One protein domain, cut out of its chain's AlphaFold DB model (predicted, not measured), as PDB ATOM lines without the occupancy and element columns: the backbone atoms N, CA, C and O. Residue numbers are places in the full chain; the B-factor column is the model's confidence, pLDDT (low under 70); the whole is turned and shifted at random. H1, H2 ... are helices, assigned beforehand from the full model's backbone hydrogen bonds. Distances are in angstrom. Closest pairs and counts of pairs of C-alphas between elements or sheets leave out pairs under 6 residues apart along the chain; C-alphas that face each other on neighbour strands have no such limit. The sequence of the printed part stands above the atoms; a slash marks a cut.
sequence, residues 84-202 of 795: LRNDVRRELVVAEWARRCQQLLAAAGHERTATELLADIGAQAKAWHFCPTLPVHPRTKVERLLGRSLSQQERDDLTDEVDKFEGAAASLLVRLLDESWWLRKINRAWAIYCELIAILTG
ATOM      1  N   LEU A  84     -27.634 -40.875  18.008       89.31
ATOM      2  CA  LEU A  84     -28.283 -41.028  16.710       89.31
ATOM      3  C   LEU A  84     -29.662 -41.680  16.809       89.31
ATOM      4  O   LEU A  84     -30.356 -41.825  15.799       89.31
ATOM      5  N   ARG A  85     -30.074 -42.080  18.013       81.38
ATOM      6  CA  ARG A  85     -31.226 -42.959  18.218       81.38
ATOM      7  C   ARG A  85     -32.551 -42.329  17.808       81.38
ATOM      8  O   ARG A  85     -33.389 -43.014  17.219       81.38
ATOM      9  N   ASN A  86     -32.730 -41.045  18.095       79.94
ATOM     10  CA  ASN A  86     -33.946 -40.302  17.788       79.94
ATOM     11  C   ASN A  86     -33.665 -39.151  16.809       79.94
ATOM     12  O   ASN A  86     -32.517 -38.761  16.588       79.94
ATOM     13  N   ASP A  87     -34.725 -38.669  16.168       78.06
ATOM     14  CA  ASP A  87     -34.654 -37.678  15.091       78.06
ATOM     15  C   ASP A  87     -34.061 -36.357  15.594       78.06
ATOM     16  O   ASP A  87     -33.161 -35.813  14.959       78.06
ATOM     17  N   VAL A  88     -34.462 -35.934  16.795       76.44
ATOM     18  CA  VAL A  88     -33.978 -34.723  17.467       76.44
ATOM     19  C   VAL A  88     -32.469 -34.773  17.737       76.44
ATOM     20  O   VAL A  88     -31.745 -33.854  17.369       76.44
ATOM     21  N   ARG A  89     -31.952 -35.855  18.331       82.25
ATOM     22  CA  ARG A  89     -30.515 -36.022  18.599       82.25
ATOM     23  C   ARG A  89     -29.715 -36.011  17.292       82.25
ATOM     24  O   ARG A  89     -28.666 -35.377  17.218       82.25
ATOM     25  N   ARG A  90     -30.241 -36.621  16.220       86.75
ATOM     26  CA  ARG A  90     -29.601 -36.543  14.895       86.75
ATOM     27  C   ARG A  90     -29.565 -35.117  14.354       86.75
ATOM     28  O   ARG A  90     -28.555 -34.754  13.762       86.75
ATOM     29  N   GLU A  91     -30.604 -34.312  14.559       82.88
ATOM     30  CA  GLU A  91     -30.601 -32.886  14.195       82.88
ATOM     31  C   GLU A  91     -29.563 -32.078  14.989       82.88
ATOM     32  O   GLU A  91     -28.854 -31.261  14.402       82.88
ATOM     33  N   LEU A  92     -29.388 -32.359  16.285       80.00
ATOM     34  CA  LEU A  92     -28.345 -31.725  17.102       80.00
ATOM     35  C   LEU A  92     -26.936 -32.062  16.595       80.00
ATOM     36  O   LEU A  92     -26.129 -31.160  16.370       80.00
ATOM     37  N   VAL A  93     -26.662 -33.345  16.330       88.31
ATOM     38  CA  VAL A  93     -25.378 -33.790  15.757       88.31
ATOM     39  C   VAL A  93     -25.150 -33.147  14.383       88.31
ATOM     40  O   VAL A  93     -24.042 -32.740  14.049       88.31
ATOM     41  N   VAL A  94     -26.189 -33.011  13.562       87.50
ATOM     42  CA  VAL A  94     -26.091 -32.327  12.265       87.50
ATOM     43  C   VAL A  94     -25.646 -30.879  12.417       87.50
ATOM     44  O   VAL A  94     -24.713 -30.467  11.723       87.50
ATOM     45  N   ALA A  95     -26.300 -30.131  13.307       82.69
ATOM     46  CA  ALA A  95     -25.991 -28.729  13.548       82.69
ATOM     47  C   ALA A  95     -24.548 -28.564  14.050       82.69
ATOM     48  O   ALA A  95     -23.801 -27.732  13.535       82.69
ATOM     49  N   GLU A  96     -24.118 -29.412  14.989       86.56
ATOM     50  CA  GLU A  96     -22.745 -29.420  15.504       86.56
ATOM     51  C   GLU A  96     -21.713 -29.661  14.389       86.56
ATOM     52  O   GLU A  96     -20.732 -28.925  14.261       86.56
ATOM     53  N   TRP A  97     -21.931 -30.664  13.535       90.94
ATOM     54  CA  TRP A  97     -20.964 -31.034  12.499       90.94
ATOM     55  C   TRP A  97     -20.910 -30.040  11.335       90.94
ATOM     56  O   TRP A  97     -19.820 -29.752  10.832       90.94
ATOM     57  N   ALA A  98     -22.047 -29.471  10.929       86.88
ATOM     58  CA  ALA A  98     -22.071 -28.385   9.951       86.88
ATOM     59  C   ALA A  98     -21.344 -27.143  10.492       86.88
ATOM     60  O   ALA A  98     -20.509 -26.556   9.798       86.88
ATOM     61  N   ARG A  99     -21.579 -26.801  11.764       84.50
ATOM     62  CA  ARG A  99     -20.905 -25.699  12.459       84.50
ATOM     63  C   ARG A  99     -19.404 -25.918  12.585       84.50
ATOM     64  O   ARG A  99     -18.634 -24.998  12.325       84.50
ATOM     65  N   ARG A 100     -18.959 -27.137  12.889       88.25
ATOM     66  CA  ARG A 100     -17.531 -27.483  12.897       88.25
ATOM     67  C   ARG A 100     -16.876 -27.217  11.540       88.25
ATOM     68  O   ARG A 100     -15.769 -26.686  11.481       88.25
ATOM     69  N   CYS A 101     -17.557 -27.539  10.438       90.19
ATOM     70  CA  CYS A 101     -17.083 -27.203   9.095       90.19
ATOM     71  C   CYS A 101     -17.036 -25.682   8.852       90.19
ATOM     72  O   CYS A 101     -16.079 -25.206   8.242       90.19
ATOM     73  N   GLN A 102     -18.012 -24.919   9.360       86.56
ATOM     74  CA  GLN A 102     -18.013 -23.449   9.290       86.56
ATOM     75  C   GLN A 102     -16.854 -22.835  10.086       86.56
ATOM     76  O   GLN A 102     -16.169 -21.954   9.577       86.56
ATOM     77  N   GLN A 103     -16.581 -23.333  11.294       86.12
ATOM     78  CA  GLN A 103     -15.463 -22.882  12.128       86.12
ATOM     79  C   GLN A 103     -14.108 -23.164  11.468       86.12
ATOM     80  O   GLN A 103     -13.246 -22.291  11.452       86.12
ATOM     81  N   LEU A 104     -13.928 -24.349  10.867       87.81
ATOM     82  CA  LEU A 104     -12.713 -24.679  10.109       87.81
ATOM     83  C   LEU A 104     -12.507 -23.750   8.908       87.81
ATOM     84  O   LEU A 104     -11.371 -23.393   8.602       87.81
ATOM     85  N   LEU A 105     -13.594 -23.356   8.240       85.31
ATOM     86  CA  LEU A 105     -13.534 -22.390   7.149       85.31
ATOM     87  C   LEU A 105     -13.209 -20.978   7.657       85.31
ATOM     88  O   LEU A 105     -12.388 -20.302   7.053       85.31
ATOM     89  N   ALA A 106     -13.812 -20.542   8.767       83.19
ATOM     90  CA  ALA A 106     -13.589 -19.215   9.345       83.19
ATOM     91  C   ALA A 106     -12.183 -19.048   9.948       83.19
ATOM     92  O   ALA A 106     -11.604 -17.968   9.880       83.19
ATOM     93  N   ALA A 107     -11.622 -20.115  10.523       80.25
ATOM     94  CA  ALA A 107     -10.267 -20.127  11.074       80.25
ATOM     95  C   ALA A 107      -9.179 -20.165   9.987       80.25
ATOM     96  O   ALA A 107      -8.015 -19.861  10.257       80.25
ATOM     97  N   ALA A 108      -9.532 -20.544   8.757       71.75
ATOM     98  CA  ALA A 108      -8.625 -20.467   7.630       71.75
ATOM     99  C   ALA A 108      -8.508 -19.006   7.174       71.75
ATOM    100  O   ALA A 108      -9.362 -18.490   6.459       71.75
ATOM    101  N   GLY A 109      -7.445 -18.323   7.603       64.62
ATOM    102  CA  GLY A 109      -7.095 -17.004   7.072       64.62
ATOM    103  C   GLY A 109      -6.823 -17.028   5.557       64.62
ATOM    104  O   GLY A 109      -6.812 -18.085   4.923       64.62
ATOM    105  N   HIS A 110      -6.538 -15.860   4.971       63.62
ATOM    106  CA  HIS A 110      -6.338 -15.680   3.521       63.62
ATOM    107  C   HIS A 110      -5.166 -16.469   2.896       63.62
ATOM    108  O   HIS A 110      -5.012 -16.454   1.679       63.62
ATOM    109  N   GLU A 111      -4.344 -17.155   3.690       67.50
ATOM    110  CA  GLU A 111      -3.130 -17.840   3.223       67.50
ATOM    111  C   GLU A 111      -3.332 -19.317   2.841       67.50
ATOM    112  O   GLU A 111      -2.413 -19.940   2.311       67.50
ATOM    113  N   ARG A 112      -4.507 -19.913   3.093       79.19
ATOM    114  CA  ARG A 112      -4.722 -21.350   2.839       79.19
ATOM    115  C   ARG A 112      -5.201 -21.647   1.426       79.19
ATOM    116  O   ARG A 112      -6.093 -20.992   0.895       79.19
ATOM    117  N   THR A 113      -4.658 -22.712   0.838       84.12
ATOM    118  CA  THR A 113      -5.057 -23.163  -0.502       84.12
ATOM    119  C   THR A 113      -6.405 -23.897  -0.485       84.12
ATOM    120  O   THR A 113      -6.769 -24.551   0.496       84.12
ATOM    121  N   ALA A 114      -7.131 -23.888  -1.610       83.38
ATOM    122  CA  ALA A 114      -8.383 -24.641  -1.757       83.38
ATOM    123  C   ALA A 114      -8.210 -26.155  -1.500       83.38
ATOM    124  O   ALA A 114      -9.111 -26.814  -0.984       83.38
ATOM    125  N   THR A 115      -7.033 -26.710  -1.814       86.00
ATOM    126  CA  THR A 115      -6.708 -28.128  -1.575       86.00
ATOM    127  C   THR A 115      -6.655 -28.455  -0.086       86.00
ATOM    128  O   THR A 115      -7.191 -29.478   0.340       86.00
ATOM    129  N   GLU A 116      -6.027 -27.589   0.707       87.06
ATOM    130  CA  GLU A 116      -5.919 -27.742   2.157       87.06
ATOM    131  C   GLU A 116      -7.281 -27.630   2.844       87.06
ATOM    132  O   GLU A 116      -7.660 -28.503   3.625       87.06
ATOM    133  N   LEU A 117      -8.058 -26.605   2.483       87.31
ATOM    134  CA  LEU A 117      -9.417 -26.405   2.986       87.31
ATOM    135  C   LEU A 117     -10.324 -27.606   2.696       87.31
ATOM    136  O   LEU A 117     -11.004 -28.118   3.590       87.31
ATOM    137  N   LEU A 118     -10.304 -28.100   1.453       89.25
ATOM    138  CA  LEU A 118     -11.047 -29.298   1.067       89.25
ATOM    139  C   LEU A 118     -10.597 -30.539   1.839       89.25
ATOM    140  O   LEU A 118     -11.428 -31.399   2.144       89.25
ATOM    141  N   ALA A 119      -9.300 -30.674   2.118       89.06
ATOM    142  CA  ALA A 119      -8.778 -31.809   2.862       89.06
ATOM    143  C   ALA A 119      -9.299 -31.813   4.306       89.06
ATOM    144  O   ALA A 119      -9.796 -32.854   4.745       89.06
ATOM    145  N   ASP A 120      -9.264 -30.667   4.987       89.44
ATOM    146  CA  ASP A 120      -9.636 -30.532   6.399       89.44
ATOM    147  C   ASP A 120     -11.149 -30.624   6.623       89.44
ATOM    148  O   ASP A 120     -11.626 -31.402   7.455       89.44
ATOM    149  N   ILE A 121     -11.933 -29.886   5.833       90.56
ATOM    150  CA  ILE A 121     -13.400 -29.925   5.910       90.56
ATOM    151  C   ILE A 121     -13.900 -31.281   5.398       90.56
ATOM    152  O   ILE A 121     -14.760 -31.922   6.005       90.56
ATOM    153  N   GLY A 122     -13.295 -31.790   4.322       91.06
ATOM    154  CA  GLY A 122     -13.578 -33.125   3.809       91.06
ATOM    155  C   GLY A 122     -13.237 -34.240   4.802       91.06
ATOM    156  O   GLY A 122     -13.906 -35.277   4.778       91.06
ATOM    157  N   ALA A 123     -12.248 -34.055   5.689       92.50
ATOM    158  CA  ALA A 123     -11.906 -35.017   6.738       92.50
ATOM    159  C   ALA A 123     -13.066 -35.241   7.716       92.50
ATOM    160  O   ALA A 123     -13.295 -36.385   8.113       92.50
ATOM    161  N   GLN A 124     -13.864 -34.206   7.999       93.88
ATOM    162  CA  GLN A 124     -15.054 -34.332   8.844       93.88
ATOM    163  C   GLN A 124     -16.035 -35.344   8.243       93.88
ATOM    164  O   GLN A 124     -16.391 -36.332   8.875       93.88
ATOM    165  N   ALA A 125     -16.391 -35.195   6.965       91.94
ATOM    166  CA  ALA A 125     -17.278 -36.147   6.292       91.94
ATOM    167  C   ALA A 125     -16.633 -37.527   6.041       91.94
ATOM    168  O   ALA A 125     -17.345 -38.522   5.858       91.94
ATOM    169  N   LYS A 126     -15.293 -37.621   5.999       92.56
ATOM    170  CA  LYS A 126     -14.574 -38.908   5.911       92.56
ATOM    171  C   LYS A 126     -14.672 -39.697   7.215       92.56
ATOM    172  O   LYS A 126     -14.792 -40.916   7.124       92.56
ATOM    173  N   ALA A 127     -14.686 -39.027   8.371       92.50
ATOM    174  CA  ALA A 127     -14.872 -39.667   9.676       92.50
ATOM    175  C   ALA A 127     -16.201 -40.440   9.765       92.50
ATOM    176  O   ALA A 127     -16.280 -41.460  10.432       92.50
ATOM    177  N   TRP A 128     -17.215 -40.006   9.013       92.12
ATOM    178  CA  TRP A 128     -18.508 -40.685   8.887       92.12
ATOM    179  C   TRP A 128     -18.608 -41.686   7.721       92.12
ATOM    180  O   TRP A 128     -19.678 -42.233   7.444       92.12
ATOM    181  N   HIS A 129     -17.531 -41.884   6.957       88.81
ATOM    182  CA  HIS A 129     -17.484 -42.756   5.776       88.81
ATOM    183  C   HIS A 129     -18.447 -42.395   4.620       88.81
ATOM    184  O   HIS A 129     -18.711 -43.234   3.752       88.81
ATOM    185  N   PHE A 130     -18.946 -41.153   4.535       87.31
ATOM    186  CA  PHE A 130     -19.842 -40.709   3.447       87.31
ATOM    187  C   PHE A 130     -19.407 -39.433   2.703       87.31
ATOM    188  O   PHE A 130     -20.222 -38.828   1.990       87.31
ATOM    189  N   CYS A 131     -18.128 -39.061   2.820       88.44
ATOM    190  CA  CYS A 131     -17.511 -37.927   2.124       88.44
ATOM    191  C   CYS A 131     -17.743 -37.973   0.597       88.44
ATOM    192  O   CYS A 131     -17.557 -39.030  -0.020       88.44
ATOM    193  N   PRO A 132     -18.144 -36.853  -0.040       84.44
ATOM    194  CA  PRO A 132     -18.094 -36.724  -1.492       84.44
ATOM    195  C   PRO A 132     -16.683 -37.003  -2.030       84.44
ATOM    196  O   PRO A 132     -15.690 -36.783  -1.342       84.44
ATOM    197  N   THR A 133     -16.577 -37.469  -3.275       85.19
ATOM    198  CA  THR A 133     -15.266 -37.597  -3.920       85.19
ATOM    199  C   THR A 133     -14.640 -36.213  -4.043       85.19
ATOM    200  O   THR A 133     -15.187 -35.359  -4.736       85.19
ATOM    201  N   LEU A 134     -13.508 -36.010  -3.375       87.00
ATOM    202  CA  LEU A 134     -12.772 -34.754  -3.442       87.00
ATOM    203  C   LEU A 134     -11.948 -34.717  -4.739       87.00
ATOM    204  O   LEU A 134     -11.290 -35.718  -5.056       87.00
ATOM    205  N   PRO A 135     -11.990 -33.614  -5.504       87.06
ATOM    206  CA  PRO A 135     -11.165 -33.462  -6.689       87.06
ATOM    207  C   PRO A 135      -9.686 -33.402  -6.292       87.06
ATOM    208  O   PRO A 135      -9.330 -33.002  -5.185       87.06
ATOM    209  N   VAL A 136      -8.814 -33.834  -7.201       88.25
ATOM    210  CA  VAL A 136      -7.361 -33.726  -7.030       88.25
ATOM    211  C   VAL A 136      -6.899 -32.502  -7.802       88.25
ATOM    212  O   VAL A 136      -7.265 -32.362  -8.969       88.25
ATOM    213  N   HIS A 137      -6.078 -31.664  -7.170       92.38
ATOM    214  CA  HIS A 137      -5.525 -30.476  -7.809       92.38
ATOM    215  C   HIS A 137      -4.812 -30.845  -9.131       92.38
ATOM    216  O   HIS A 137      -3.978 -31.762  -9.129       92.38
ATOM    217  N   PRO A 138      -5.093 -30.152 -10.255       92.19
ATOM    218  CA  PRO A 138      -4.548 -30.492 -11.573       92.19
ATOM    219  C   PRO A 138      -3.019 -30.573 -11.593       92.19
ATOM    220  O   PRO A 138      -2.467 -31.579 -12.033       92.19
ATOM    221  N   ARG A 139      -2.332 -29.574 -11.020       91.62
ATOM    222  CA  ARG A 139      -0.859 -29.551 -10.920       91.62
ATOM    223  C   ARG A 139      -0.302 -30.789 -10.202       91.62
ATOM    224  O   ARG A 139       0.490 -31.522 -10.782       91.62
ATOM    225  N   THR A 140      -0.822 -31.118  -9.015       90.06
ATOM    226  CA  THR A 140      -0.427 -32.317  -8.252       90.06
ATOM    227  C   THR A 140      -0.670 -33.619  -9.016       90.06
ATOM    228  O   THR A 140       0.100 -34.575  -8.901       90.06
ATOM    229  N   LYS A 141      -1.754 -33.691  -9.801       91.62
ATOM    230  CA  LYS A 141      -2.049 -34.858 -10.640       91.62
ATOM    231  C   LYS A 141      -0.971 -35.054 -11.709       91.62
ATOM    232  O   LYS A 141      -0.528 -36.186 -11.893       91.62
ATOM    233  N   VAL A 142      -0.553 -33.985 -12.390       91.88
ATOM    234  CA  VAL A 142       0.477 -34.049 -13.440       91.88
ATOM    235  C   VAL A 142       1.858 -34.322 -12.843       91.88
ATOM    236  O   VAL A 142       2.552 -35.212 -13.325       91.88
ATOM    237  N   GLU A 143       2.222 -33.672 -11.737       92.62
ATOM    238  CA  GLU A 143       3.490 -33.928 -11.032       92.62
ATOM    239  C   GLU A 143       3.635 -35.396 -10.624       92.62
ATOM    240  O   GLU A 143       4.685 -36.002 -10.823       92.62
ATOM    241  N   ARG A 144       2.556 -36.015 -10.124       92.25
ATOM    242  CA  ARG A 144       2.550 -37.443  -9.777       92.25
ATOM    243  C   ARG A 144       2.746 -38.347 -10.995       92.25
ATOM    244  O   ARG A 144       3.352 -39.404 -10.865       92.25
ATOM    245  N   LEU A 145       2.205 -37.961 -12.149       91.25
ATOM    246  CA  LEU A 145       2.360 -38.717 -13.393       91.25
ATOM    247  C   LEU A 145       3.778 -38.590 -13.960       91.25
ATOM    248  O   LEU A 145       4.306 -39.570 -14.475       91.25
ATOM    249  N   LEU A 146       4.385 -37.406 -13.853       92.00
ATOM    250  CA  LEU A 146       5.731 -37.130 -14.360       92.00
ATOM    251  C   LEU A 146       6.845 -37.546 -13.390       92.00
ATOM    252  O   LEU A 146       7.981 -37.730 -13.817       92.00
ATOM    253  N   GLY A 147       6.549 -37.665 -12.093       93.75
ATOM    254  CA  GLY A 147       7.549 -37.925 -11.054       93.75
ATOM    255  C   GLY A 147       8.512 -36.754 -10.810       93.75
ATOM    256  O   GLY A 147       9.566 -36.955 -10.212       93.75
ATOM    257  N   ARG A 148       8.171 -35.544 -11.277       94.00
ATOM    258  CA  ARG A 148       8.951 -34.309 -11.103       94.00
ATOM    259  C   ARG A 148       8.033 -33.102 -10.920       94.00
ATOM    260  O   ARG A 148       6.865 -33.152 -11.299       94.00
ATOM    261  N   SER A 149       8.589 -32.010 -10.404       92.81
ATOM    262  CA  SER A 149       7.912 -30.711 -10.365       92.81
ATOM    263  C   SER A 149       7.694 -30.138 -11.768       92.81
ATOM    264  O   SER A 149       8.464 -30.405 -12.702       92.81
ATOM    265  N   LEU A 150       6.633 -29.344 -11.904       92.12
ATOM    266  CA  LEU A 150       6.287 -28.660 -13.150       92.12
ATOM    267  C   LEU A 150       7.165 -27.422 -13.362       92.12
ATOM    268  O   LEU A 150       7.443 -26.675 -12.422       92.12
ATOM    269  N   SER A 151       7.562 -27.189 -14.610       93.56
ATOM    270  CA  SER A 151       8.112 -25.908 -15.062       93.56
ATOM    271  C   SER A 151       7.042 -24.812 -15.030       93.56
ATOM    272  O   SER A 151       5.850 -25.108 -14.969       93.56
ATOM    273  N   GLN A 152       7.444 -23.539 -15.082       92.50
ATOM    274  CA  GLN A 152       6.479 -22.436 -15.040       92.50
ATOM    275  C   GLN A 152       5.496 -22.482 -16.222       92.50
ATOM    276  O   GLN A 152       4.296 -22.395 -15.993       92.50
ATOM    277  N   GLN A 153       5.977 -22.766 -17.437       92.44
ATOM    278  CA  GLN A 153       5.118 -22.935 -18.614       92.44
ATOM    279  C   GLN A 153       4.055 -24.026 -18.399       92.44
ATOM    280  O   GLN A 153       2.874 -23.779 -18.591       92.44
ATOM    281  N   GLU A 154       4.446 -25.206 -17.903       91.44
ATOM    282  CA  GLU A 154       3.499 -26.298 -17.622       91.44
ATOM    283  C   GLU A 154       2.487 -25.942 -16.515       91.44
ATOM    284  O   GLU A 154       1.415 -26.540 -16.435       91.44
ATOM    285  N   ARG A 155       2.819 -25.003 -15.616       89.75
ATOM    286  CA  ARG A 155       1.894 -24.513 -14.577       89.75
ATOM    287  C   ARG A 155       0.895 -23.512 -15.138       89.75
ATOM    288  O   ARG A 155      -0.240 -23.508 -14.649       89.75
ATOM    289  N   ASP A 156       1.324 -22.705 -16.102       91.50
ATOM    290  CA  ASP A 156       0.511 -21.703 -16.790       91.50
ATOM    291  C   ASP A 156      -0.457 -22.387 -17.771       91.50
ATOM    292  O   ASP A 156      -1.645 -22.067 -17.776       91.50
ATOM    293  N   ASP A 157      -0.006 -23.436 -18.468       92.88
ATOM    294  CA  ASP A 157      -0.833 -24.278 -19.351       92.88
ATOM    295  C   ASP A 157      -1.988 -24.990 -18.609       92.88
ATOM    296  O   ASP A 157      -2.938 -25.470 -19.224       92.88
ATOM    297  N   LEU A 158      -1.912 -25.090 -17.275       92.12
ATOM    298  CA  LEU A 158      -2.925 -25.728 -16.427       92.12
ATOM    299  C   LEU A 158      -3.908 -24.740 -15.781       92.12
ATOM    300  O   LEU A 158      -4.731 -25.182 -14.980       92.12
ATOM    301  N   THR A 159      -3.829 -23.442 -16.084       91.38
ATOM    302  CA  THR A 159      -4.634 -22.397 -15.419       91.38
ATOM    303  C   THR A 159      -6.138 -22.672 -15.519       91.38
ATOM    304  O   THR A 159      -6.791 -22.796 -14.487       91.38
ATOM    305  N   ASP A 160      -6.663 -22.946 -16.715       87.56
ATOM    306  CA  ASP A 160      -8.092 -23.243 -16.915       87.56
ATOM    307  C   ASP A 160      -8.577 -24.464 -16.111       87.56
ATOM    308  O   ASP A 160      -9.711 -24.524 -15.631       87.56
ATOM    309  N   GLU A 161      -7.727 -25.483 -15.967       88.94
ATOM    310  CA  GLU A 161      -8.057 -26.672 -15.177       88.94
ATOM    311  C   GLU A 161      -8.014 -26.378 -13.673       88.94
ATOM    312  O   GLU A 161      -8.759 -26.998 -12.907       88.94
ATOM    313  N   VAL A 162      -7.155 -25.447 -13.240       88.38
ATOM    314  CA  VAL A 162      -7.101 -24.964 -11.853       88.38
ATOM    315  C   VAL A 162      -8.364 -24.173 -11.523       88.38
ATOM    316  O   VAL A 162      -8.992 -24.483 -10.515       88.38
ATOM    317  N   ASP A 163      -8.819 -23.280 -12.396       84.38
ATOM    318  CA  ASP A 163     -10.051 -22.509 -12.177       84.38
ATOM    319  C   ASP A 163     -11.280 -23.428 -12.063       84.38
ATOM    320  O   ASP A 163     -12.100 -23.305 -11.145       84.38
ATOM    321  N   LYS A 164     -11.379 -24.446 -12.932       82.44
ATOM    322  CA  LYS A 164     -12.421 -25.490 -12.825       82.44
ATOM    323  C   LYS A 164     -12.330 -26.261 -11.510       82.44
ATOM    324  O   LYS A 164     -13.358 -26.615 -10.923       82.44
ATOM    325  N   PHE A 165     -11.113 -26.565 -11.057       88.44
ATOM    326  CA  PHE A 165     -10.886 -27.216  -9.772       88.44
ATOM    327  C   PHE A 165     -11.354 -26.333  -8.611       88.44
ATOM    328  O   PHE A 165     -12.029 -26.847  -7.721       88.44
ATOM    329  N   GLU A 166     -11.049 -25.037  -8.626       84.81
ATOM    330  CA  GLU A 166     -11.449 -24.089  -7.583       84.81
ATOM    331  C   GLU A 166     -12.968 -23.901  -7.528       84.81
ATOM    332  O   GLU A 166     -13.548 -23.962  -6.443       84.81
ATOM    333  N   GLY A 167     -13.640 -23.801  -8.680       82.19
ATOM    334  CA  GLY A 167     -15.104 -23.788  -8.741       82.19
ATOM    335  C   GLY A 167     -15.722 -25.061  -8.145       82.19
ATOM    336  O   GLY A 167     -16.586 -24.998  -7.269       82.19
ATOM    337  N   ALA A 168     -15.220 -26.237  -8.540       81.06
ATOM    338  CA  ALA A 168     -15.675 -27.511  -7.979       81.06
ATOM    339  C   ALA A 168     -15.371 -27.639  -6.475       81.06
ATOM    340  O   ALA A 168     -16.156 -28.230  -5.724       81.06
ATOM    341  N   ALA A 169     -14.238 -27.095  -6.027       85.69
ATOM    342  CA  ALA A 169     -13.858 -27.040  -4.625       85.69
ATOM    343  C   ALA A 169     -14.845 -26.184  -3.827       85.69
ATOM    344  O   ALA A 169     -15.394 -26.668  -2.837       85.69
ATOM    345  N   ALA A 170     -15.139 -24.969  -4.291       84.38
ATOM    346  CA  ALA A 170     -16.097 -24.069  -3.664       84.38
ATOM    347  C   ALA A 170     -17.477 -24.727  -3.516       84.38
ATOM    348  O   ALA A 170     -18.031 -24.760  -2.416       84.38
ATOM    349  N   SER A 171     -17.998 -25.361  -4.570       83.38
ATOM    350  CA  SER A 171     -19.286 -26.063  -4.506       83.38
ATOM    351  C   SER A 171     -19.316 -27.208  -3.491       83.38
ATOM    352  O   SER A 171     -20.329 -27.444  -2.820       83.38
ATOM    353  N   LEU A 172     -18.210 -27.943  -3.358       85.44
ATOM    354  CA  LEU A 172     -18.082 -28.991  -2.348       85.44
ATOM    355  C   LEU A 172     -18.003 -28.423  -0.934       85.44
ATOM    356  O   LEU A 172     -18.600 -29.010  -0.033       85.44
ATOM    357  N   LEU A 173     -17.320 -27.295  -0.749       86.25
ATOM    358  CA  LEU A 173     -17.262 -26.602   0.532       86.25
ATOM    359  C   LEU A 173     -18.660 -26.150   0.957       86.25
ATOM    360  O   LEU A 173     -19.112 -26.583   2.009       86.25
ATOM    361  N   VAL A 174     -19.403 -25.423   0.110       85.69
ATOM    362  CA  VAL A 174     -20.788 -24.998   0.419       85.69
ATOM    363  C   VAL A 174     -21.668 -26.197   0.789       85.69
ATOM    364  O   VAL A 174     -22.461 -26.137   1.724       85.69
ATOM    365  N   ARG A 175     -21.494 -27.339   0.113       86.81
ATOM    366  CA  ARG A 175     -22.216 -28.575   0.446       86.81
ATOM    367  C   ARG A 175     -21.875 -29.143   1.818       86.81
ATOM    368  O   ARG A 175     -22.761 -29.693   2.463       86.81
ATOM    369  N   LEU A 176     -20.614 -29.073   2.231       87.50
ATOM    370  CA  LEU A 176     -20.162 -29.565   3.531       87.50
ATOM    371  C   LEU A 176     -20.552 -28.622   4.681       87.50
ATOM    372  O   LEU A 176     -20.519 -29.047   5.832       87.50
ATOM    373  N   LEU A 177     -20.968 -27.389   4.380       86.81
ATOM    374  CA  LEU A 177     -21.536 -26.439   5.346       86.81
ATOM    375  C   LEU A 177     -23.065 -26.561   5.482       86.81
ATOM    376  O   LEU A 177     -23.638 -26.006   6.413       86.81
ATOM    377  N   ASP A 178     -23.732 -27.259   4.558       84.69
ATOM    378  CA  ASP A 178     -25.193 -27.380   4.507       84.69
ATOM    379  C   ASP A 178     -25.708 -28.440   5.496       84.69
ATOM    380  O   ASP A 178     -25.572 -29.648   5.272       84.69
ATOM    381  N   GLU A 179     -26.376 -27.993   6.560       86.50
ATOM    382  CA  GLU A 179     -27.023 -28.847   7.566       86.50
ATOM    383  C   GLU A 179     -27.997 -29.849   6.943       86.50
ATOM    384  O   GLU A 179     -27.990 -31.037   7.273       86.50
ATOM    385  N   SER A 180     -28.774 -29.427   5.941       85.44
ATOM    386  CA  SER A 180     -29.719 -30.325   5.275       85.44
ATOM    387  C   SER A 180     -28.991 -31.479   4.576       85.44
ATOM    388  O   SER A 180     -29.522 -32.589   4.462       85.44
ATOM    389  N   TRP A 181     -27.768 -31.250   4.082       88.38
ATOM    390  CA  TRP A 181     -26.940 -32.308   3.512       88.38
ATOM    391  C   TRP A 181     -26.477 -33.288   4.584       88.38
ATOM    392  O   TRP A 181     -26.637 -34.497   4.376       88.38
ATOM    393  N   TRP A 182     -25.991 -32.787   5.717       89.38
ATOM    394  CA  TRP A 182     -25.588 -33.598   6.865       89.38
ATOM    395  C   TRP A 182     -26.743 -34.440   7.404       89.38
ATOM    396  O   TRP A 182     -26.585 -35.657   7.510       89.38
ATOM    397  N   LEU A 183     -27.930 -33.859   7.606       87.19
ATOM    398  CA  LEU A 183     -29.114 -34.573   8.104       87.19
ATOM    399  C   LEU A 183     -29.463 -35.769   7.230       87.19
ATOM    400  O   LEU A 183     -29.610 -36.898   7.698       87.19
ATOM    401  N   ARG A 184     -29.483 -35.562   5.911       85.44
ATOM    402  CA  ARG A 184     -29.751 -36.639   4.947       85.44
ATOM    403  C   ARG A 184     -28.697 -37.743   4.989       85.44
ATOM    404  O   ARG A 184     -29.011 -38.895   4.679       85.44
ATOM    405  N   LYS A 185     -27.438 -37.409   5.278       90.81
ATOM    406  CA  LYS A 185     -26.337 -38.377   5.347       90.81
ATOM    407  C   LYS A 185     -26.329 -39.141   6.665       90.81
ATOM    408  O   LYS A 185     -26.199 -40.363   6.620       90.81
ATOM    409  N   ILE A 186     -26.551 -38.458   7.782       92.56
ATOM    410  CA  ILE A 186     -26.594 -39.040   9.125       92.56
ATOM    411  C   ILE A 186     -27.827 -39.934   9.287       92.56
ATOM    412  O   ILE A 186     -27.662 -41.110   9.606       92.56
ATOM    413  N   ASN A 187     -29.031 -39.474   8.914       89.50
ATOM    414  CA  ASN A 187     -30.244 -40.314   8.907       89.50
ATOM    415  C   ASN A 187     -30.045 -41.582   8.073       89.50
ATOM    416  O   ASN A 187     -30.526 -42.667   8.402       89.50
ATOM    417  N   ARG A 188     -29.296 -41.464   6.973       88.81
ATOM    418  CA  ARG A 188     -28.981 -42.612   6.134       88.81
ATOM    419  C   ARG A 188     -27.992 -43.569   6.793       88.81
ATOM    420  O   ARG A 188     -28.181 -44.778   6.685       88.81
ATOM    421  N   ALA A 189     -26.926 -43.050   7.388       91.19
ATOM    422  CA  ALA A 189     -25.939 -43.867   8.079       91.19
ATOM    423  C   ALA A 189     -26.593 -44.618   9.252       91.19
ATOM    424  O   ALA A 189     -26.394 -45.824   9.379       91.19
ATOM    425  N   TRP A 190     -27.477 -43.944   9.994       91.25
ATOM    426  CA  TRP A 190     -28.318 -44.536  11.031       91.25
ATOM    427  C   TRP A 190     -29.203 -45.674  10.503       91.25
ATOM    428  O   TRP A 190     -29.125 -46.794  10.996       91.25
ATOM    429  N   ALA A 191     -29.977 -45.440   9.437       89.25
ATOM    430  CA  ALA A 191     -30.835 -46.478   8.856       89.25
ATOM    431  C   ALA A 191     -30.043 -47.715   8.382       89.25
ATOM    432  O   ALA A 191     -30.491 -48.848   8.557       89.25
ATOM    433  N   ILE A 192     -28.852 -47.504   7.808       91.25
ATOM    434  CA  ILE A 192     -27.932 -48.583   7.419       91.25
ATOM    435  C   ILE A 192     -27.449 -49.364   8.647       91.25
ATOM    436  O   ILE A 192     -27.399 -50.592   8.603       91.25
ATOM    437  N   TYR A 193     -27.094 -48.667   9.727       92.44
ATOM    438  CA  TYR A 193     -26.676 -49.293  10.977       92.44
ATOM    439  C   TYR A 193     -27.799 -50.140  11.583       92.44
ATOM    440  O   TYR A 193     -27.574 -51.318  11.852       92.44
ATOM    441  N   CYS A 194     -29.015 -49.599  11.707       91.06
ATOM    442  CA  CYS A 194     -30.169 -50.338  12.224       91.06
ATOM    443  C   CYS A 194     -30.422 -51.626  11.435       91.06
ATOM    444  O   CYS A 194     -30.613 -52.692  12.021       91.06
ATOM    445  N   GLU A 195     -30.367 -51.551  10.103       94.44
ATOM    446  CA  GLU A 195     -30.558 -52.726   9.256       94.44
ATOM    447  C   GLU A 195     -29.395 -53.726   9.372       94.44
ATOM    448  O   GLU A 195     -29.622 -54.934   9.413       94.44
ATOM    449  N   LEU A 196     -28.147 -53.257   9.490       94.31
ATOM    450  CA  LEU A 196     -26.994 -54.128   9.733       94.31
ATOM    451  C   LEU A 196     -27.118 -54.866  11.074       94.31
ATOM    452  O   LEU A 196     -26.855 -56.067  11.138       94.31
ATOM    453  N   ILE A 197     -27.553 -54.179  12.131       92.56
ATOM    454  CA  ILE A 197     -27.824 -54.795  13.433       92.56
ATOM    455  C   ILE A 197     -28.953 -55.827  13.324       92.56
ATOM    456  O   ILE A 197     -28.846 -56.917  13.893       92.56
ATOM    457  N   ALA A 198     -30.008 -55.545  12.559       92.44
ATOM    458  CA  ALA A 198     -31.084 -56.503  12.309       92.44
ATOM    459  C   ALA A 198     -30.574 -57.769  11.585       92.44
ATOM    460  O   ALA A 198     -30.963 -58.887  11.937       92.44
ATOM    461  N   ILE A 199     -29.649 -57.623  10.629       94.44
ATOM    462  CA  ILE A 199     -28.961 -58.752   9.985       94.44
ATOM    463  C   ILE A 199     -28.133 -59.530  11.017       94.44
ATOM    464  O   ILE A 199     -28.311 -60.740  11.158       94.44
ATOM    465  N   LEU A 200     -27.271 -58.860  11.786       91.88
ATOM    466  CA  LEU A 200     -26.390 -59.493  12.778       91.88
ATOM    467  C   LEU A 200     -27.160 -60.270  13.857       91.88
ATOM    468  O   LEU A 200     -26.786 -61.387  14.213       91.88
ATOM    469  N   THR A 201     -28.265 -59.702  14.339       87.81
ATOM    470  CA  THR A 201     -29.108 -60.278  15.401       87.81
ATOM    471  C   THR A 201     -30.100 -61.335  14.897       87.81
ATOM    472  O   THR A 201     -30.808 -61.946  15.697       87.81
ATOM    473  N   GLY A 202     -30.140 -61.602  13.587       89.00
ATOM    474  CA  GLY A 202     -30.969 -62.658  12.994       89.00
ATOM    475  C   GLY A 202     -32.431 -62.291  12.787       89.00
ATOM    476  O   GLY A 202     -33.273 -63.183  12.657       89.00
TER     477      GLY A 202
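This is residues 84 to 202 of the 795 residues of an uncharacterized protein of Aeromonas caviae (UniProt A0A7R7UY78). The longest helix, H6, runs off at an angle from one end of a loose bundle of three helices, H1, H2 and H5, with H2 in the middle; residues 195 to 202, of which 195 to 200 belong to H6, stick out as a free tip. At the other end, the short helices H3 and H4 gather near the start of H5. The printed part has 119 residues with six named helices, in the order H1 to H6, and no named strand; the class is all helix. The whole is loose, with a radius of gyration of the C-alphas of 18.4 A, and flat, spanning 60 by 34 by 18 A.

Find C-alpha 179 at (-27.023, -28.847, 7.566); from there H6, residues 179 to 200, runs 31.1 A to C-alpha 200 at (-26.390, -59.493, 12.778). H1, residues 87 to 107, begins at C-alpha 87 at (-34.654, -37.678, 15.091) and is 30.3 A long. Look next at H5, residues 159 to 177, 27.1 A long, and at H2, residues 114 to 127, 20.0 A long. H3 is residues 138 to 146, and H4 is residues 152 to 156.

Start from H6, whose residues 179 to 187 alone touch residues 90 to 98 of H1. Their closest C-alphas, those of Ala 98 and Glu 179, are 5.5 A apart, and the helices run opposite ways at a steep tilt of 50 degrees. H1 and H5 are the hubs, touching three helices each. H1, H2 and H5 form the bundle, three helices side by side. H1 and H2 are a helical hairpin at a shallow tilt of 22 degrees, with the C-alphas of Cys 101 and Ile 121 closest at 5.6 A. H1 touches H5 at a steep tilt of 39 degrees, opposite ways; the C-alphas of Ala 98 and Leu 177 are closest at 5.0 A. H2 and H5 touch and run the same way at 36 degrees, only just a steep tilt; the C-alphas of Ala 114 and Glu 166 are closest at 6.6 A. Farther out, H3 touches residues 161 to 165 of H5, with the C-alphas of Pro 138 and Val 162 closest at 6.1 A. H4 and H5 meet only through their link. H2 and H6 are apart. Every O i to N i+4 pair is within hydrogen-bond range in H1, H3, H4, H5 and H6, and 8 of 10 are in H2.

The two C-alphas farthest apart, those of Gln 153 and Gly 202, are 62.3 A from each other. The printed part has no cut and no long link. Look for low confidence at residues 109 to 111, with pLDDT under 70.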